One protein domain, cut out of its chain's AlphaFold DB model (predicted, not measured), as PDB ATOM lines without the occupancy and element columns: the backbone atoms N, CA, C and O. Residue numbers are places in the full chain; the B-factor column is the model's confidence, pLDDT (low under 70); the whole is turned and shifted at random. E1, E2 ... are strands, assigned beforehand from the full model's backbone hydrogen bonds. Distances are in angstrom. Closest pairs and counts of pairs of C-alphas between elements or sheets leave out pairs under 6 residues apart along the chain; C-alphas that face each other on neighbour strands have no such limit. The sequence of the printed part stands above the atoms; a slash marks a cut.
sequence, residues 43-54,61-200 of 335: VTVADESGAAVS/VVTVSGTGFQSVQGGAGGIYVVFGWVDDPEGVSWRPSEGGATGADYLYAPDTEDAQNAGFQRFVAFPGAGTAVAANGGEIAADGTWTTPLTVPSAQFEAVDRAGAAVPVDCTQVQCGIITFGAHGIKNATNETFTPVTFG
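This is residues 43 to 54 and 61 to 200 of the 335 residues of an uncharacterized protein of Sanguibacter sp. Leaf3 (UniProt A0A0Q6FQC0). With little regular structure, this is a stack of three sheets, face to face: a strongly twisted, branched one, E3 E4 E5 E9 E10, faces sheet E1 E2 E6 and hairpin E7 E8, their neighbour strands antiparallel. Ten strands, E1 to E10 along the chain, hold 55 of 152 printed residues: all strand. It is compact, 40 by 38 by 30 A, radius of gyration of the C-alphas 14.3 A.

Find C-alpha 43 at (100.247, 115.697, 142.868), beginning E1, residues 43-46; follow E2, 61-67, E3, 78-86, 20.3 A long, E4, 106-108, E5, 121-125, E6, 146-151, E7, 156-160, E8, 166-170, E9, 176-182, E10, 193-196, to C-alpha 196 at (96.414, 108.319, 137.651).

See E3 bend by 87 degrees at residue 83; on one side lie E4, N 85 to O 107 2.8 A, and E5, N 79 to O 124 2.9 A, on the other E9, N 80 to O 181 2.8 A, within hydrogen-bond range.

Residues 55 to 60 are cut out, C-alphas 54 and 61 being 13.4 A apart; links from E3 through E6 are long; no printed residue is under pLDDT 70.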
ATOM      1  N   VAL A  43     100.709 114.887 143.992       98.56
ATOM      2  CA  VAL A  43     100.247 115.697 142.868       98.56
ATOM      3  C   VAL A  43      98.729 115.650 142.796       98.56
ATOM      4  O   VAL A  43      98.135 114.571 142.772       98.56
ATOM      5  N   THR A  44      98.117 116.828 142.738       98.50
ATOM      6  CA  THR A  44      96.691 117.019 142.485       98.50
ATOM      7  C   THR A  44      96.484 117.599 141.094       98.50
ATOM      8  O   THR A  44      97.276 118.412 140.608       98.50
ATOM      9  N   VAL A  45      95.402 117.174 140.450       98.69
ATOM     10  CA  VAL A  45      94.959 117.686 139.153       98.69
ATOM     11  C   VAL A  45      93.639 118.400 139.382       98.69
ATOM     12  O   VAL A  45      92.761 117.859 140.052       98.69
ATOM     13  N   ALA A  46      93.514 119.614 138.860       98.44
ATOM     14  CA  ALA A  46      92.301 120.404 138.933       98.44
ATOM     15  C   ALA A  46      91.848 120.862 137.545       98.44
ATOM     16  O   ALA A  46      92.676 121.126 136.668       98.44
ATOM     17  N   ASP A  47      90.536 120.951 137.358       95.00
ATOM     18  CA  ASP A  47      89.936 121.528 136.158       95.00
ATOM     19  C   ASP A  47      90.022 123.068 136.159       95.00
ATOM     20  O   ASP A  47      90.630 123.690 137.037       95.00
ATOM     21  N   GLU A  48      89.419 123.704 135.157       91.06
ATOM     22  CA  GLU A  48      89.396 125.165 135.014       91.06
ATOM     23  C   GLU A  48      88.631 125.895 136.132       91.06
ATOM     24  O   GLU A  48      88.884 127.075 136.377       91.06
ATOM     25  N   SER A  49      87.736 125.204 136.849       91.94
ATOM     26  CA  SER A  49      87.041 125.748 138.021       91.94
ATOM     27  C   SER A  49      87.899 125.697 139.292       91.94
ATOM     28  O   SER A  49      87.549 126.302 140.308       91.94
ATOM     29  N   GLY A  50      89.033 124.989 139.242       92.75
ATOM     30  CA  GLY A  50      89.901 124.722 140.386       92.75
ATOM     31  C   GLY A  50      89.454 123.528 141.232       92.75
ATOM     32  O   GLY A  50      90.050 123.274 142.282       92.75
ATOM     33  N   ALA A  51      88.430 122.784 140.804       94.25
ATOM     34  CA  ALA A  51      87.999 121.567 141.476       94.25
ATOM     35  C   ALA A  51      88.976 120.424 141.183       94.25
ATOM     36  O   ALA A  51      89.417 120.252 140.050       94.25
ATOM     37  N   ALA A  52      89.311 119.632 142.204       97.06
ATOM     38  CA  ALA A  52      90.157 118.458 142.023       97.06
ATOM     39  C   ALA A  52      89.424 117.384 141.204       97.06
ATOM     40  O   ALA A  52      88.291 117.024 141.527       97.06
ATOM     41  N   VAL A  53      90.091 116.846 140.184       97.12
ATOM     42  CA  VAL A  53      89.523 115.876 139.242       97.12
ATOM     43  C   VAL A  53      90.463 114.693 139.020       97.12
ATOM     44  O   VAL A  53      91.683 114.827 139.036       97.12
ATOM     45  N   SER A  54      89.877 113.523 138.773       96.44
ATOM     46  CA  SER A  54      90.572 112.339 138.243       96.44
ATOM     47  C   SER A  54      90.175 112.031 136.799       96.44
ATOM     48  O   SER A  54      90.767 111.157 136.174       96.44
ATOM     49  N   VAL A  61      93.055 121.820 129.151       96.62
ATOM     50  CA  VAL A  61      94.147 122.274 130.021       96.62
ATOM     51  C   VAL A  61      93.732 122.052 131.467       96.62
ATOM     52  O   VAL A  61      92.675 122.514 131.885       96.62
ATOM     53  N   VAL A  62      94.575 121.361 132.228       98.25
ATOM     54  CA  VAL A  62      94.389 121.143 133.666       98.25
ATOM     55  C   VAL A  62      95.423 121.930 134.459       98.25
ATOM     56  O   VAL A  62      96.538 122.169 133.990       98.25
ATOM     57  N   THR A  63      95.076 122.303 135.687       98.69
ATOM     58  CA  THR A  63      96.040 122.830 136.654       98.69
ATOM     59  C   THR A  63      96.608 121.670 137.458       98.69
ATOM     60  O   THR A  63      95.881 120.994 138.182       98.69
ATOM     61  N   VAL A  64      97.912 121.442 137.354       98.81
ATOM     62  CA  VAL A  64      98.619 120.414 138.121       98.81
ATOM     63  C   VAL A  64      99.376 121.094 139.250       98.81
ATOM     64  O   VAL A  64     100.139 122.027 139.007       98.81
ATOM     65  N   SER A  65      99.177 120.638 140.482       98.75
ATOM     66  CA  SER A  65      99.877 121.178 141.649       98.75
ATOM     67  C   SER A  65     100.556 120.072 142.436       98.75
ATOM     68  O   SER A  65     100.014 118.977 142.565       98.75
ATOM     69  N   GLY A  66     101.736 120.364 142.976       98.44
ATOM     70  CA  GLY A  66     102.493 119.432 143.799       98.44
ATOM     71  C   GLY A  66     102.772 119.970 145.195       98.44
ATOM     72  O   GLY A  66     102.910 121.176 145.395       98.44
ATOM     73  N   THR A  67     102.876 119.060 146.160       98.12
ATOM     74  CA  THR A  67     103.323 119.334 147.535       98.12
ATOM     75  C   THR A  67     104.272 118.230 147.998       98.12
ATOM     76  O   THR A  67     104.226 117.123 147.467       98.12
ATOM     77  N   GLY A  68     105.151 118.515 148.965       96.50
ATOM     78  CA  GLY A  68     106.101 117.522 149.491       96.50
ATOM     79  C   GLY A  68     107.289 117.215 148.569       96.50
ATOM     80  O   GLY A  68     108.072 116.315 148.865       96.50
ATOM     81  N   PHE A  69     107.456 117.963 147.473       97.69
ATOM     82  CA  PHE A  69     108.601 117.806 146.579       97.69
ATOM     83  C   PHE A  69     109.874 118.342 147.233       97.69
ATOM     84  O   PHE A  69     109.871 119.353 147.935       97.69
ATOM     85  N   GLN A  70     111.005 117.697 146.963       96.12
ATOM     86  CA  GLN A  70     112.296 118.261 147.318       96.12
ATOM     87  C   GLN A  70     112.522 119.549 146.518       96.12
ATOM     88  O   GLN A  70     112.370 119.552 145.298       96.12
ATOM     89  N   SER A  71     112.952 120.611 147.201       95.62
ATOM     90  CA  SER A  71     113.394 121.869 146.598       95.62
ATOM     91  C   SER A  71     114.841 122.152 146.993       95.62
ATOM     92  O   SER A  71     115.193 122.099 148.173       95.62
ATOM     93  N   VAL A  72     115.707 122.413 146.011       94.69
ATOM     94  CA  VAL A  72     117.149 122.597 146.234       94.69
ATOM     95  C   VAL A  72     117.574 123.972 145.742       94.69
ATOM     96  O   VAL A  72     117.736 124.180 144.545       94.69
ATOM     97  N   GLN A  73     117.817 124.911 146.656       95.06
ATOM     98  CA  GLN A  73     118.279 126.253 146.292       95.06
ATOM     99  C   GLN A  73     119.582 126.200 145.480       95.06
ATOM    100  O   GLN A  73     120.595 125.676 145.943       95.06
ATOM    101  N   GLY A  74     119.560 126.771 144.273       91.81
ATOM    102  CA  GLY A  74     120.691 126.749 143.342       91.81
ATOM    103  C   GLY A  74     121.011 125.363 142.767       91.81
ATOM    104  O   GLY A  74     122.030 125.206 142.094       91.81
ATOM    105  N   GLY A  75     120.170 124.357 143.032       89.69
ATOM    106  CA  GLY A  75     120.280 123.028 142.445       89.69
ATOM    107  C   GLY A  75     120.091 123.084 140.931       89.69
ATOM    108  O   GLY A  75     119.360 123.921 140.413       89.69
ATOM    109  N   ALA A  76     120.765 122.204 140.194       88.75
ATOM    110  CA  ALA A  76     120.534 122.090 138.758       88.75
ATOM    111  C   ALA A  76     119.210 121.357 138.482       88.75
ATOM    112  O   ALA A  76     118.897 120.383 139.163       88.75
ATOM    113  N   GLY A  77     118.477 121.788 137.452       90.81
ATOM    114  CA  GLY A  77     117.259 121.128 136.993       90.81
ATOM    115  C   GLY A  77     116.034 121.473 137.836       90.81
ATOM    116  O   GLY A  77     115.741 122.644 138.064       90.81
ATOM    117  N   GLY A  78     115.297 120.440 138.230       95.50
ATOM    118  CA  GLY A  78     113.958 120.516 138.801       95.50
ATOM    119  C   GLY A  78     113.192 119.249 138.433       95.50
ATOM    120  O   GLY A  78     113.780 118.164 138.441       95.50
ATOM    121  N   ILE A  79     111.926 119.381 138.054       98.12
ATOM    122  CA  ILE A  79     111.096 118.272 137.567       98.12
ATOM    123  C   ILE A  79     110.544 118.554 136.173       98.12
ATOM    124  O   ILE A  79     110.233 119.697 135.836       98.12
ATOM    125  N   TYR A  80     110.387 117.497 135.381       98.00
ATOM    126  CA  TYR A  80     109.411 117.494 134.302       98.00
ATOM    127  C   TYR A  80     108.062 117.036 134.845       98.00
ATOM    128  O   TYR A  80     107.999 116.102 135.642       98.00
ATOM    129  N   VAL A  81     107.000 117.696 134.394       98.75
ATOM    130  CA  VAL A  81     105.604 117.309 134.599       98.75
ATOM    131  C   VAL A  81     105.038 116.985 133.223       98.75
ATOM    132  O   VAL A  81     105.048 117.849 132.342       98.75
ATOM    133  N   VAL A  82     104.600 115.745 133.019       98.69
ATOM    134  CA  VAL A  82     104.132 115.250 131.714       98.69
ATOM    135  C   VAL A  82     102.865 114.419 131.854       98.69
ATOM    136  O   VAL A  82     102.590 113.869 132.920       98.69
ATOM    137  N   PHE A  83     102.121 114.284 130.760       98.50
ATOM    138  CA  PHE A  83     101.044 113.303 130.640       98.50
ATOM    139  C   PHE A  83     101.566 112.028 129.968       98.50
ATOM    140  O   PHE A  83     102.188 112.098 128.904       98.50
ATOM    141  N   GLY A  84     101.302 110.862 130.552       98.12
ATOM    142  CA  GLY A  84     101.822 109.611 130.018       98.12
ATOM    143  C   GLY A  84     101.291 108.353 130.684       98.12
ATOM    144  O   GLY A  84     100.312 108.381 131.422       98.12
ATOM    145  N   TRP A  85     101.969 107.249 130.407       97.75
ATOM    146  CA  TRP A  85     101.726 105.916 130.937       97.75
ATOM    147  C   TRP A  85     102.973 105.406 131.666       97.75
ATOM    148  O   TRP A  85     104.101 105.723 131.277       97.75
ATOM    149  N   VAL A  86     102.753 104.583 132.689       98.31
ATOM    150  CA  VAL A  86     103.784 103.822 133.405       98.31
ATOM    151  C   VAL A  86     103.376 102.349 133.469       98.31
ATOM    152  O   VAL A  86     102.185 102.040 133.549       98.31
ATOM    153  N   ASP A  87     104.344 101.442 133.437       97.06
ATOM    154  CA  ASP A  87     104.112  99.993 133.430       97.06
ATOM    155  C   ASP A  87     103.640  99.425 134.777       97.06
ATOM    156  O   ASP A  87     102.874  98.461 134.813       97.06
ATOM    157  N   ASP A  88     104.041 100.073 135.869       96.44
ATOM    158  CA  ASP A  88     103.737  99.718 137.254       96.44
ATOM    159  C   ASP A  88     103.080 100.902 137.997       96.44
ATOM    160  O   ASP A  88     103.720 101.558 138.822       96.44
ATOM    161  N   PRO A  89     101.804 101.231 137.707       95.88
ATOM    162  CA  PRO A  89     101.145 102.434 138.233       95.88
ATOM    163  C   PRO A  89     100.900 102.411 139.747       95.88
ATOM    164  O   PRO A  89     100.721 103.470 140.346       95.88
ATOM    165  N   GLU A  90     100.881 101.230 140.367       95.50
ATOM    166  CA  GLU A  90     100.723 101.068 141.820       95.50
ATOM    167  C   GLU A  90     102.068 100.967 142.555       95.50
ATOM    168  O   GLU A  90     102.117 101.076 143.782       95.50
ATOM    169  N   GLY A  91     103.157 100.746 141.818       94.88
ATOM    170  CA  GLY A  91     104.489 100.581 142.364       94.88
ATOM    171  C   GLY A  91     105.446 101.699 141.969       94.88
ATOM    172  O   GLY A  91     105.089 102.855 141.732       94.88
ATOM    173  N   VAL A  92     106.728 101.350 141.999       96.25
ATOM    174  CA  VAL A  92     107.838 102.296 141.832       96.25
ATOM    175  C   VAL A  92     108.837 101.838 140.780       96.25
ATOM    176  O   VAL A  92     109.805 102.545 140.535       96.25
ATOM    177  N   SER A  93     108.636 100.672 140.160       97.44
ATOM    178  CA  SER A  93     109.635 100.090 139.254       97.44
ATOM    179  C   SER A  93     109.837 100.907 137.970       97.44
ATOM    180  O   SER A  93     110.964 100.988 137.479       97.44
ATOM    181  N   TRP A  94     108.806 101.628 137.518       97.88
ATOM    182  CA  TRP A  94     108.889 102.575 136.400       97.88
ATOM    183  C   TRP A  94     109.817 103.769 136.656       97.88
ATOM    184  O   TRP A  94     110.292 104.415 135.717       97.88
ATOM    185  N   ARG A  95     110.059 104.107 137.929       98.00
ATOM    186  CA  ARG A  95     110.755 105.332 138.319       98.00
ATOM    187  C   ARG A  95     112.205 105.313 137.837       98.00
ATOM    188  O   ARG A  95     112.916 104.325 138.057       98.00
ATOM    189  N   PRO A  96     112.721 106.420 137.269       97.69
ATOM    190  CA  PRO A  96     114.132 106.520 136.922       97.69
ATOM    191  C   PRO A  96     115.079 106.214 138.090       97.69
ATOM    192  O   PRO A  96     116.142 105.619 137.858       97.69
ATOM    193  N   SER A  97     114.729 106.581 139.332       97.75
ATOM    194  CA  SER A  97     115.524 106.263 140.526       97.75
ATOM    195  C   SER A  97     115.652 104.767 140.796       97.75
ATOM    196  O   SER A  97     116.708 104.334 141.258       97.75
ATOM    197  N   GLU A  98     114.636 103.986 140.433       97.94
ATOM    198  CA  GLU A  98     114.566 102.535 140.638       97.94
ATOM    199  C   GLU A  98     115.081 101.733 139.436       97.94
ATOM    200  O   GLU A  98     115.154 100.507 139.472       97.94
ATOM    201  N   GLY A  99     115.525 102.425 138.385       97.25
ATOM    202  CA  GLY A  99     116.101 101.805 137.194       97.25
ATOM    203  C   GLY A  99     115.181 101.794 135.979       97.25
ATOM    204  O   GLY A  99     115.665 101.414 134.913       97.25
ATOM    205  N   GLY A 100     113.945 102.278 136.111       97.25
ATOM    206  CA  GLY A 100     113.029 102.441 134.990       97.25
ATOM    207  C   GLY A 100     113.558 103.405 133.921       97.25
ATOM    208  O   GLY A 100     114.406 104.276 134.170       97.25
ATOM    209  N   ALA A 101     113.087 103.218 132.695       95.00
ATOM    210  CA  ALA A 101     113.578 103.872 131.497       95.00
ATOM    211  C   ALA A 101     112.443 104.268 130.545       95.00
ATOM    212  O   ALA A 101     111.538 103.486 130.244       95.00
ATOM    213  N   THR A 102     112.557 105.475 129.977       94.19
ATOM    214  CA  THR A 102     111.672 105.929 128.897       94.19
ATOM    215  C   THR A 102     111.711 104.954 127.724       94.19
ATOM    216  O   THR A 102     112.792 104.564 127.268       94.19
ATOM    217  N   GLY A 103     110.538 104.604 127.204       93.56
ATOM    218  CA  GLY A 103     110.398 103.663 126.094       93.56
ATOM    219  C   GLY A 103     110.214 102.208 126.514       93.56
ATOM    220  O   GLY A 103     109.928 101.382 125.654       93.56
ATOM    221  N   ALA A 104     110.378 101.891 127.801       94.12
ATOM    222  CA  ALA A 104     110.153 100.554 128.342       94.12
ATOM    223  C   ALA A 104     109.159 100.604 129.506       94.12
ATOM    224  O   ALA A 104     108.058 100.076 129.384       94.12
ATOM    225  N   ASP A 105     109.531 101.299 130.579       97.50
ATOM    226  CA  ASP A 105     108.782 101.289 131.841       97.50
ATOM    227  C   ASP A 105     107.869 102.523 131.971       97.50
ATOM    228  O   ASP A 105     106.902 102.540 132.727       97.50
ATOM    229  N   TYR A 106     108.143 103.575 131.194       98.00
ATOM    230  CA  TYR A 106     107.242 104.716 131.053       98.00
ATOM    231  C   TYR A 106     107.342 105.373 129.673       98.00
ATOM    232  O   TYR A 106     108.390 105.374 129.016       98.00
ATOM    233  N   LEU A 107     106.231 105.957 129.236       98.12
ATOM    234  CA  LEU A 107     106.073 106.693 127.982       98.12
ATOM    235  C   LEU A 107     105.241 107.944 128.253       98.12
ATOM    236  O   LEU A 107     104.346 107.925 129.090       98.12
ATOM    237  N   TYR A 108     105.499 109.032 127.539       97.81
ATOM    238  CA  TYR A 108     104.741 110.271 127.699       97.81
ATOM    239  C   TYR A 108     104.543 110.973 126.364       97.81
ATOM    240  O   TYR A 108     105.247 110.695 125.388       97.81
ATOM    241  N   ALA A 109     103.544 111.850 126.322       97.50
ATOM    242  CA  ALA A 109     103.223 112.613 125.132       97.50
ATOM    243  C   ALA A 109     104.418 113.499 124.743       97.50
ATOM    244  O   ALA A 109     104.917 114.255 125.582       97.50
ATOM    245  N   PRO A 110     104.914 113.394 123.499       95.00
ATOM    246  CA  PRO A 110     106.109 114.103 123.088       95.00
ATOM    247  C   PRO A 110     105.826 115.598 122.992       95.00
ATOM    248  O   PRO A 110     104.785 116.022 122.489       95.00
ATOM    249  N   ASP A 111     106.795 116.396 123.416       95.00
ATOM    250  CA  ASP A 111     106.775 117.842 123.263       95.00
ATOM    251  C   ASP A 111     108.194 118.355 122.998       95.00
ATOM    252  O   ASP A 111     109.182 117.631 123.149       95.00
ATOM    253  N   THR A 112     108.304 119.618 122.606       90.88
ATOM    254  CA  THR A 112     109.602 120.301 122.560       90.88
ATOM    255  C   THR A 112     110.013 120.763 123.961       90.88
ATOM    256  O   THR A 112     109.171 121.088 124.803       90.88
ATOM    257  N   GLU A 113     111.320 120.823 124.222       87.50
ATOM    258  CA  GLU A 113     111.862 121.405 125.463       87.50
ATOM    259  C   GLU A 113     111.894 122.944 125.433       87.50
ATOM    260  O   GLU A 113     112.378 123.577 126.371       87.50
ATOM    261  N   ASP A 114     111.387 123.554 124.360       86.69
ATOM    262  CA  ASP A 114     111.322 125.000 124.213       86.69
ATOM    263  C   ASP A 114     110.330 125.615 125.207       86.69
ATOM    264  O   ASP A 114     109.332 125.013 125.610       86.69
ATOM    265  N   ALA A 115     110.563 126.877 125.573       85.56
ATOM    266  CA  ALA A 115     109.660 127.582 126.478       85.56
ATOM    267  C   ALA A 115     108.233 127.697 125.904       85.56
ATOM    268  O   ALA A 115     107.259 127.687 126.656       85.56
ATOM    269  N   GLN A 116     108.113 127.773 124.575       87.19
ATOM    270  CA  GLN A 116     106.853 127.795 123.831       87.19
ATOM    271  C   GLN A 116     106.597 126.428 123.191       87.19
ATOM    272  O   GLN A 116     106.763 126.254 121.986       87.19
ATOM    273  N   ASN A 117     106.205 125.463 124.015       93.12
ATOM    274  CA  ASN A 117     105.872 124.111 123.583       93.12
ATOM    275  C   ASN A 117     104.344 123.885 123.554       93.12
ATOM    276  O   ASN A 117     103.574 124.783 123.911       93.12
ATOM    277  N   ALA A 118     103.888 122.714 123.100       95.00
ATOM    278  CA  ALA A 118     102.455 122.408 122.984       95.00
ATOM    279  C   ALA A 118     101.751 122.297 124.353       95.00
ATOM    280  O   ALA A 118     100.524 122.373 124.452       95.00
ATOM    281  N   GLY A 119     102.534 122.160 125.422       96.38
ATOM    282  CA  GLY A 119     102.072 122.108 126.797       96.38
ATOM    283  C   GLY A 119     101.843 120.706 127.329       96.38
ATOM    284  O   GLY A 119     101.309 120.578 128.426       96.38
ATOM    285  N   PHE A 120     102.273 119.679 126.597       96.81
ATOM    286  CA  PHE A 120     102.254 118.287 127.054       96.81
ATOM    287  C   PHE A 120     103.392 117.993 128.041       96.81
ATOM    288  O   PHE A 120     103.330 117.018 128.791       96.81
ATOM    289  N   GLN A 121     104.409 118.861 128.064       97.00
ATOM    290  CA  GLN A 121     105.519 118.831 129.008       97.00
ATOM    291  C   GLN A 121     105.726 120.204 129.654       97.00
ATOM    292  O   GLN A 121     105.797 121.228 128.972       97.00
ATOM    293  N   ARG A 122     105.920 120.225 130.974       98.12
ATOM    294  CA  ARG A 122     106.338 121.415 131.724       98.12
ATOM    295  C   ARG A 122     107.623 121.155 132.477       98.12
ATOM    296  O   ARG A 122     107.759 120.131 133.138       98.12
ATOM    297  N   PHE A 123     108.553 122.099 132.400       97.38
ATOM    298  CA  PHE A 123     109.740 122.117 133.242       97.38
ATOM    299  C   PHE A 123     109.523 123.074 134.416       97.38
ATOM    300  O   PHE A 123     109.401 124.285 134.217       97.38
ATOM    301  N   VAL A 124     109.486 122.522 135.630       97.81
ATOM    302  CA  VAL A 124     109.410 123.278 136.885       97.81
ATOM    303  C   VAL A 124     110.787 123.230 137.542       97.81
ATOM    304  O   VAL A 124     111.236 122.168 137.978       97.81
ATOM    305  N   ALA A 125     111.488 124.359 137.579       96.81
ATOM    306  CA  ALA A 125     112.878 124.409 138.026       96.81
ATOM    307  C   ALA A 125     113.014 124.441 139.551       96.81
ATOM    308  O   ALA A 125     112.109 124.845 140.279       96.81
ATOM    309  N   PHE A 126     114.187 124.068 140.052       96.12
ATOM    310  CA  PHE A 126     114.574 124.424 141.411       96.12
ATOM    311  C   PHE A 126     114.832 125.934 141.550       96.12
ATOM    312  O   PHE A 126     115.278 126.576 140.592       96.12
ATOM    313  N   PRO A 127     114.613 126.510 142.744       93.62
ATOM    314  CA  PRO A 127     114.706 127.949 142.928       93.62
ATOM    315  C   PRO A 127     116.153 128.417 142.778       93.62
ATOM    316  O   PRO A 127     117.086 127.851 143.359       93.62
ATOM    317  N   GLY A 128     116.357 129.468 141.984       88.44
ATOM    318  CA  GLY A 128     117.686 130.016 141.696       88.44
ATOM    319  C   GLY A 128     118.607 129.081 140.901       88.44
ATOM    320  O   GLY A 128     119.820 129.300 140.878       88.44
ATOM    321  N   ALA A 129     118.064 128.040 140.263       83.44
ATOM    322  CA  ALA A 129     118.808 127.216 139.323       83.44
ATOM    323  C   ALA A 129     119.261 128.056 138.121       83.44
ATOM    324  O   ALA A 129     118.496 128.847 137.575       83.44
ATOM    325  N   GLY A 130     120.469 127.816 137.600       79.88
ATOM    326  CA  GLY A 130     120.895 128.433 136.332       79.88
ATOM    327  C   GLY A 130     120.012 128.045 135.132       79.88
ATOM    328  O   GLY A 130     120.046 128.708 134.101       79.88
ATOM    329  N   THR A 131     119.212 126.986 135.282       75.75
ATOM    330  CA  THR A 131     118.231 126.497 134.299       75.75
ATOM    331  C   THR A 131     116.848 127.119 134.470       75.75
ATOM    332  O   THR A 131     116.026 126.965 133.576       75.75
ATOM    333  N   ALA A 132     116.590 127.881 135.540       79.75
ATOM    334  CA  ALA A 132     115.283 128.493 135.793       79.75
ATOM    335  C   ALA A 132     114.812 129.405 134.646       79.75
ATOM    336  O   ALA A 132     113.622 129.510 134.385       79.75
ATOM    337  N   VAL A 133     115.741 129.992 133.883       81.50
ATOM    338  CA  VAL A 133     115.424 130.793 132.685       81.50
ATOM    339  C   VAL A 133     114.754 129.997 131.561       81.50
ATOM    340  O   VAL A 133     114.105 130.589 130.706       81.50
ATOM    341  N   ALA A 134     114.933 128.674 131.541       84.12
ATOM    342  CA  ALA A 134     114.296 127.767 130.592       84.12
ATOM    343  C   ALA A 134     113.004 127.149 131.155       84.12
ATOM    344  O   ALA A 134     112.322 126.415 130.443       84.12
ATOM    345  N   ALA A 135     112.664 127.419 132.421       91.69
ATOM    346  CA  ALA A 135     111.457 126.893 133.036       91.69
ATOM    347  C   ALA A 135     110.221 127.538 132.410       91.69
ATOM    348  O   ALA A 135     110.017 128.748 132.480       91.69
ATOM    349  N   ASN A 136     109.371 126.704 131.821       95.00
ATOM    350  CA  ASN A 136     108.058 127.091 131.313       95.00
ATOM    351  C   ASN A 136     106.914 126.598 132.208       95.00
ATOM    352  O   ASN A 136     105.750 126.837 131.898       95.00
ATOM    353  N   GLY A 137     107.245 125.919 133.310       96.12
ATOM    354  CA  GLY A 137     106.303 125.446 134.314       96.12
ATOM    355  C   GLY A 137     106.384 126.158 135.665       96.12
ATOM    356  O   GLY A 137     105.577 125.847 136.534       96.12
ATOM    357  N   GLY A 138     107.316 127.100 135.844       95.31
ATOM    358  CA  GLY A 138     107.545 127.819 137.103       95.31
ATOM    359  C   GLY A 138     108.721 127.269 137.916       95.31
ATOM    360  O   GLY A 138     109.606 126.603 137.379       95.31
ATOM    361  N   GLU A 139     108.734 127.558 139.217       96.31
ATOM    362  CA  GLU A 139     109.746 127.069 140.161       96.31
ATOM    363  C   GLU A 139     109.095 126.287 141.308       96.31
ATOM    364  O   GLU A 139     107.981 126.596 141.734       96.31
ATOM    365  N   ILE A 140     109.815 125.298 141.839       97.50
ATOM    366  CA  ILE A 140     109.459 124.615 143.082       97.50
ATOM    367  C   ILE A 140     109.798 125.552 144.239       97.50
ATOM    368  O   ILE A 140     110.963 125.886 144.468       97.50
ATOM    369  N   ALA A 141     108.791 125.961 145.001       96.56
ATOM    370  CA  ALA A 141     108.977 126.796 146.175       96.56
ATOM    371  C   ALA A 141     109.844 126.097 147.235       96.56
ATOM    372  O   ALA A 141     110.031 124.878 147.233       96.56
ATOM    373  N   ALA A 142     110.395 126.872 148.170       95.25
ATOM    374  CA  ALA A 142     111.279 126.346 149.214       95.25
ATOM    375  C   ALA A 142     110.598 125.314 150.136       95.25
ATOM    376  O   ALA A 142     111.281 124.494 150.745       95.25
ATOM    377  N   ASP A 143     109.268 125.348 150.234       95.00
ATOM    378  CA  ASP A 143     108.453 124.392 150.990       95.00
ATOM    379  C   ASP A 143     108.047 123.147 150.175       95.00
ATOM    380  O   ASP A 143     107.309 122.298 150.675       95.00
ATOM    381  N   GLY A 144     108.532 123.022 148.936       96.94
ATOM    382  CA  GLY A 144     108.237 121.889 148.064       96.94
ATOM    383  C   GLY A 144     106.908 121.989 147.322       96.94
ATOM    384  O   GLY A 144     106.461 120.990 146.755       96.94
ATOM    385  N   THR A 145     106.260 123.156 147.336       98.38
ATOM    386  CA  THR A 145     105.039 123.398 146.563       98.38
ATOM    387  C   THR A 145     105.338 123.909 145.155       98.38
ATOM    388  O   THR A 145     106.339 124.586 144.920       98.38
ATOM    389  N   TRP A 146     104.478 123.574 144.197       98.50
ATOM    390  CA  TRP A 146     104.512 124.119 142.838       98.50
ATOM    391  C   TRP A 146     103.139 123.997 142.173       98.50
ATOM    392  O   TRP A 146     102.299 123.205 142.603       98.50
ATOM    393  N   THR A 147     102.912 124.771 141.113       98.62
ATOM    394  CA  THR A 147     101.702 124.688 140.287       98.62
ATOM    395  C   THR A 147     102.032 125.007 138.835       98.62
ATOM    396  O   THR A 147     102.872 125.867 138.567       98.62
ATOM    397  N   THR A 148     101.415 124.297 137.892       98.56
ATOM    398  CA  THR A 148     101.654 124.493 136.462       98.56
ATOM    399  C   THR A 148     100.445 124.076 135.620       98.56
ATOM    400  O   THR A 148      99.787 123.086 135.952       98.56
ATOM    401  N   PRO A 149     100.130 124.783 134.521       98.00
ATOM    402  CA  PRO A 149      99.132 124.317 133.568       98.00
ATOM    403  C   PRO A 149      99.713 123.204 132.689       98.00
ATOM    404  O   PRO A 149     100.812 123.348 132.149       98.00
ATOM    405  N   LEU A 150      98.958 122.135 132.468       98.50
ATOM    406  CA  LEU A 150      99.339 121.039 131.581       98.50
ATOM    407  C   LEU A 150      98.226 120.781 130.564       98.50
ATOM    408  O   LEU A 150      97.065 120.619 130.934       98.50
ATOM    409  N   THR A 151      98.582 120.741 129.286       97.94
ATOM    410  CA  THR A 151      97.662 120.330 128.225       97.94
ATOM    411  C   THR A 151      97.564 118.809 128.234       97.94
ATOM    412  O   THR A 151      98.578 118.112 128.179       97.94
ATOM    413  N   VAL A 152      96.346 118.280 128.280       97.38
ATOM    414  CA  VAL A 152      96.081 116.848 128.157       97.38
ATOM    415  C   VAL A 152      95.986 116.507 126.665       97.38
ATOM    416  O   VAL A 152      95.197 117.132 125.952       97.38
ATOM    417  N   PRO A 153      96.778 115.553 126.146       96.25
ATOM    418  CA  PRO A 153      96.687 115.131 124.750       96.25
ATOM    419  C   PRO A 153      95.375 114.365 124.491       96.25
ATOM    420  O   PRO A 153      94.494 114.266 125.346       96.25
ATOM    421  N   SER A 154      95.219 113.797 123.298       95.12
ATOM    422  CA  SER A 154      94.168 112.805 123.053       95.12
ATOM    423  C   SER A 154      94.378 111.535 123.886       95.12
ATOM    424  O   SER A 154      95.500 111.200 124.259       95.12
ATOM    425  N   ALA A 155      93.292 110.787 124.121       95.62
ATOM    426  CA  ALA A 155      93.336 109.495 124.818       95.62
ATOM    427  C   ALA A 155      94.233 108.455 124.136       95.62
ATOM    428  O   ALA A 155      94.704 107.522 124.779       95.62
ATOM    429  N   GLN A 156      94.479 108.641 122.843       97.25
ATOM    430  CA  GLN A 156      95.442 107.885 122.062       97.25
ATOM    431  C   GLN A 156      96.483 108.852 121.511       97.25
ATOM    432  O   GLN A 156      96.110 109.867 120.919       97.25
ATOM    433  N   PHE A 157      97.766 108.565 121.694       97.19
ATOM    434  CA  PHE A 157      98.851 109.400 121.183       97.19
ATOM    435  C   PHE A 157     100.082 108.565 120.824       97.19
ATOM    436  O   PHE A 157     100.267 107.457 121.319       97.19
ATOM    437  N   GLU A 158     100.938 109.116 119.964       97.81
ATOM    438  CA  GLU A 158     102.236 108.526 119.632       97.81
ATOM    439  C   GLU A 158     103.290 109.075 120.593       97.81
ATOM    440  O   GLU A 158     103.623 110.259 120.550       97.81
ATOM    441  N   ALA A 159     103.803 108.220 121.473       97.06
ATOM    442  CA  ALA A 159     104.985 108.501 122.272       97.06
ATOM    443  C   ALA A 159     106.260 108.239 121.458       97.06
ATOM    444  O   ALA A 159     106.213 107.734 120.335       97.06
ATOM    445  N   VAL A 160     107.416 108.566 122.032       94.06
ATOM    446  CA  VAL A 160     108.717 108.297 121.413       94.06
ATOM    447  C   VAL A 160     109.576 107.498 122.384       94.06
ATOM    448  O   VAL A 160     109.751 107.892 123.537       94.06
ATOM    449  N   ASP A 161     110.107 106.367 121.925       90.44
ATOM    450  CA  ASP A 161     111.042 105.572 122.712       90.44
ATOM    451  C   ASP A 161     112.462 106.165 122.699       90.44
ATOM    452  O   ASP A 161     112.775 107.164 122.047       90.44
ATOM    453  N   ARG A 162     113.384 105.506 123.399       85.94
ATOM    454  CA  ARG A 162     114.780 105.950 123.465       85.94
ATOM    455  C   ARG A 162     115.534 105.863 122.130       85.94
ATOM    456  O   ARG A 162     116.557 106.532 121.970       85.94
ATOM    457  N   ALA A 163     115.079 105.030 121.198       89.88
ATOM    458  CA  ALA A 163     115.632 104.926 119.852       89.88
ATOM    459  C   ALA A 163     115.046 105.981 118.894       89.88
ATOM    460  O   ALA A 163     115.514 106.093 117.760       89.88
ATOM    461  N   GLY A 164     114.068 106.773 119.345       89.56
ATOM    462  CA  GLY A 164     113.354 107.739 118.520       89.56
ATOM    463  C   GLY A 164     112.213 107.119 117.711       89.56
ATOM    464  O   GLY A 164     111.699 107.772 116.805       89.56
ATOM    465  N   ALA A 165     111.841 105.866 117.984       93.56
ATOM    466  CA  ALA A 165     110.727 105.210 117.321       93.56
ATOM    467  C   ALA A 165     109.400 105.648 117.950       93.56
ATOM    468  O   ALA A 165     109.298 105.811 119.166       93.56
ATOM    469  N   ALA A 166     108.387 105.822 117.101       95.19
ATOM    470  CA  ALA A 166     107.029 106.084 117.551       95.19
ATOM    471  C   ALA A 166     106.454 104.834 118.234       95.19
ATOM    472  O   ALA A 166     106.580 103.725 117.704       95.19
ATOM    473  N   VAL A 167     105.846 105.024 119.403       97.44
ATOM    474  CA  VAL A 167     105.182 103.969 120.172       97.44
ATOM    475  C   VAL A 167     103.764 104.429 120.510       97.44
ATOM    476  O   VAL A 167     103.619 105.419 121.234       97.44
ATOM    477  N   PRO A 168     102.717 103.734 120.036       97.50
ATOM    478  CA  PRO A 168     101.348 104.126 120.330       97.50
ATOM    479  C   PRO A 168     101.017 103.864 121.802       97.50
ATOM    480  O   PRO A 168     101.309 102.792 122.338       97.50
ATOM    481  N   VAL A 169     100.355 104.827 122.438       98.25
ATOM    482  CA  VAL A 169      99.777 104.712 123.781       98.25
ATOM    483  C   VAL A 169      98.269 104.909 123.672       98.25
ATOM    484  O   VAL A 169      97.819 105.891 123.085       98.25
ATOM    485  N   ASP A 170      97.492 103.986 124.244       97.19
ATOM    486  CA  ASP A 170      96.029 104.061 124.314       97.19
ATOM    487  C   ASP A 170      95.563 104.025 125.774       97.19
ATOM    488  O   ASP A 170      95.451 102.964 126.392       97.19
ATOM    489  N   CYS A 171      95.254 105.199 126.319       96.88
ATOM    490  CA  CYS A 171      94.813 105.391 127.698       96.88
ATOM    491  C   CYS A 171      93.425 104.802 128.001       96.88
ATOM    492  O   CYS A 171      92.974 104.861 129.142       96.88
ATOM    493  N   THR A 172      92.727 104.249 127.002       94.62
ATOM    494  CA  THR A 172      91.513 103.447 127.226       94.62
ATOM    495  C   THR A 172      91.833 101.987 127.554       94.62
ATOM    496  O   THR A 172      90.971 101.268 128.054       94.62
ATOM    497  N   GLN A 173      93.064 101.544 127.275       95.88
ATOM    498  CA  GLN A 173      93.545 100.179 127.505       95.88
ATOM    499  C   GLN A 173      94.593 100.103 128.620       95.88
ATOM    500  O   GLN A 173      94.742  99.056 129.249       95.88
ATOM    501  N   VAL A 174      95.323 101.194 128.863       96.81
ATOM    502  CA  VAL A 174      96.351 101.287 129.906       96.81
ATOM    503  C   VAL A 174      96.090 102.454 130.857       96.81
ATOM    504  O   VAL A 174      95.434 103.426 130.492       96.81
ATOM    505  N   GLN A 175      96.630 102.386 132.077       97.62
ATOM    506  CA  GLN A 175      96.498 103.477 133.042       97.62
ATOM    507  C   GLN A 175      97.427 104.637 132.672       97.62
ATOM    508  O   GLN A 175      98.637 104.567 132.874       97.62
ATOM    509  N   CYS A 176      96.850 105.725 132.169       98.44
ATOM    510  CA  CYS A 176      97.569 106.980 131.986       98.44
ATOM    511  C   CYS A 176      97.446 107.891 133.214       98.44
ATOM    512  O   CYS A 176      96.623 107.678 134.106       98.44
ATOM    513  N   GLY A 177      98.285 108.912 133.278       98.44
ATOM    514  CA  GLY A 177      98.371 109.800 134.423       98.44
ATOM    515  C   GLY A 177      99.335 110.946 134.201       98.44
ATOM    516  O   GLY A 177      99.977 111.069 133.154       98.44
ATOM    517  N   ILE A 178      99.438 111.781 135.227       98.75
ATOM    518  CA  ILE A 178     100.473 112.799 135.319       98.75
ATOM    519  C   ILE A 178     101.707 112.170 135.953       98.75
ATOM    520  O   ILE A 178     101.640 111.651 137.069       98.75
ATOM    521  N   ILE A 179     102.829 112.228 135.246       98.75
ATOM    522  CA  ILE A 179     104.122 111.731 135.707       98.75
ATOM    523  C   ILE A 179     104.976 112.937 136.087       98.75
ATOM    524  O   ILE A 179     105.077 113.903 135.323       98.75
ATOM    525  N   THR A 180     105.624 112.866 137.245       98.69
ATOM    526  CA  THR A 180     106.759 113.734 137.561       98.69
ATOM    527  C   THR A 180     108.039 112.919 137.612       98.69
ATOM    528  O   THR A 180     108.036 111.774 138.061       98.69
ATOM    529  N   PHE A 181     109.132 113.483 137.107       97.69
ATOM    530  CA  PHE A 181     110.470 112.912 137.247       97.69
ATOM    531  C   PHE A 181     111.527 114.007 137.146       97.69
ATOM    532  O   PHE A 181     111.257 115.106 136.656       97.69
ATOM    533  N   GLY A 182     112.741 113.734 137.622       96.56
ATOM    534  CA  GLY A 182     113.787 114.749 137.631       96.56
ATOM    535  C   GLY A 182     114.183 115.206 136.222       96.56
ATOM    536  O   GLY A 182     114.399 114.413 135.301       96.56
ATOM    537  N   ALA A 183     114.278 116.524 136.054       94.69
ATOM    538  CA  ALA A 183     114.602 117.131 134.772       94.69
ATOM    539  C   ALA A 183     116.050 116.844 134.345       94.69
ATOM    540  O   ALA A 183     116.936 116.614 135.173       94.69
ATOM    541  N   HIS A 184     116.296 116.882 133.033       91.06
ATOM    542  CA  HIS A 184     117.622 116.707 132.425       91.06
ATOM    543  C   HIS A 184     118.364 115.425 132.863       91.06
ATOM    544  O   HIS A 184     119.593 115.399 132.962       91.06
ATOM    545  N   GLY A 185     117.611 114.351 133.127       90.81
ATOM    546  CA  GLY A 185     118.146 113.035 133.484       90.81
ATOM    547  C   GLY A 185     118.579 112.891 134.944       90.81
ATOM    548  O   GLY A 185     119.250 111.913 135.285       90.81
ATOM    549  N   ILE A 186     118.225 113.844 135.809       94.25
ATOM    550  CA  ILE A 186     118.451 113.729 137.249       94.25
ATOM    551  C   ILE A 186     117.473 112.694 137.807       94.25
ATOM    552  O   ILE A 186     116.267 112.828 137.656       94.25
ATOM    553  N   LYS A 187     117.996 111.669 138.477       96.62
ATOM    554  CA  LYS A 187     117.186 110.682 139.198       96.62
ATOM    555  C   LYS A 187     116.921 111.186 140.608       96.62
ATOM    556  O   LYS A 187     117.874 111.517 141.318       96.62
ATOM    557  N   ASN A 188     115.660 111.245 141.011       95.19
ATOM    558  CA  ASN A 188     115.259 111.734 142.321       95.19
ATOM    559  C   ASN A 188     113.945 111.084 142.763       95.19
ATOM    560  O   ASN A 188     112.870 111.593 142.466       95.19
ATOM    561  N   ALA A 189     114.050 110.014 143.553       95.75
ATOM    562  CA  ALA A 189     112.898 109.272 144.065       95.75
ATOM    563  C   ALA A 189     111.886 110.153 144.824       95.75
ATOM    564  O   ALA A 189     110.698 109.848 144.840       95.75
ATOM    565  N   THR A 190     112.341 111.241 145.460       95.25
ATOM    566  CA  THR A 190     111.472 112.177 146.196       95.25
ATOM    567  C   THR A 190     110.628 113.050 145.268       95.25
ATOM    568  O   THR A 190     109.608 113.573 145.694       95.25
ATOM    569  N   ASN A 191     111.030 113.196 144.006       97.44
ATOM    570  CA  ASN A 191     110.370 114.038 143.009       97.44
ATOM    571  C   ASN A 191     109.784 113.214 141.851       97.44
ATOM    572  O   ASN A 191     109.500 113.770 140.791       97.44
ATOM    573  N   GLU A 192     109.666 111.898 142.032       98.12
ATOM    574  CA  GLU A 192     109.161 110.961 141.033       98.12
ATOM    575  C   GLU A 192     107.800 110.422 141.486       98.12
ATOM    576  O   GLU A 192     107.714 109.587 142.388       98.12
ATOM    577  N   THR A 193     106.725 110.931 140.884       98.38
ATOM    578  CA  THR A 193     105.335 110.603 141.246       98.38
ATOM    579  C   THR A 193     104.527 110.193 140.023       98.38
ATOM    580  O   THR A 193     104.796 110.646 138.911       98.38
ATOM    581  N   PHE A 194     103.481 109.400 140.247       98.62
ATOM    582  CA  PHE A 194     102.460 109.107 139.248       98.62
ATOM    583  C   PHE A 194     101.078 109.369 139.845       98.62
ATOM    584  O   PHE A 194     100.731 108.785 140.870       98.62
ATOM    585  N   THR A 195     100.305 110.252 139.214       98.56
ATOM    586  CA  THR A 195      98.908 110.515 139.581       98.56
ATOM    587  C   THR A 195      98.004 110.002 138.464       98.56
ATOM    588  O   THR A 195      97.993 110.606 137.387       98.56
ATOM    589  N   PRO A 196      97.261 108.904 138.681       98.06
ATOM    590  CA  PRO A 196      96.414 108.319 137.651       98.06
ATOM    591  C   PRO A 196      95.255 109.251 137.296       98.06
ATOM    592  O   PRO A 196      94.667 109.896 138.166       98.06
ATOM    593  N   VAL A 197      94.904 109.284 136.010       97.94
ATOM    594  CA  VAL A 197      93.702 109.955 135.503       97.94
ATOM    595  C   VAL A 197      93.006 109.074 134.468       97.94
ATOM    596  O   VAL A 197      93.609 108.171 133.889       97.94
ATOM    597  N   THR A 198      91.734 109.342 134.213       96.06
ATOM    598  CA  THR A 198      90.935 108.671 133.183       96.06
ATOM    599  C   THR A 198      90.365 109.694 132.215       96.06
ATOM    600  O   THR A 198      90.104 110.828 132.603       96.06
ATOM    601  N   PHE A 199      90.130 109.318 130.961       94.25
ATOM    602  CA  PHE A 199      89.389 110.191 130.053       94.25
ATOM    603  C   PHE A 199      87.891 110.133 130.350       94.25
ATOM    604  O   PHE A 199      87.368 109.062 130.663       94.25
ATOM    605  N   GLY A 200      87.220 111.282 130.261       85.62
ATOM    606  CA  GLY A 200      85.757 111.345 130.287       85.62
ATOM    607  C   GLY A 200      85.148 110.532 129.145       85.62
ATOM    608  O   GLY A 200      85.770 110.374 128.091       85.62
TER     609      GLY A 200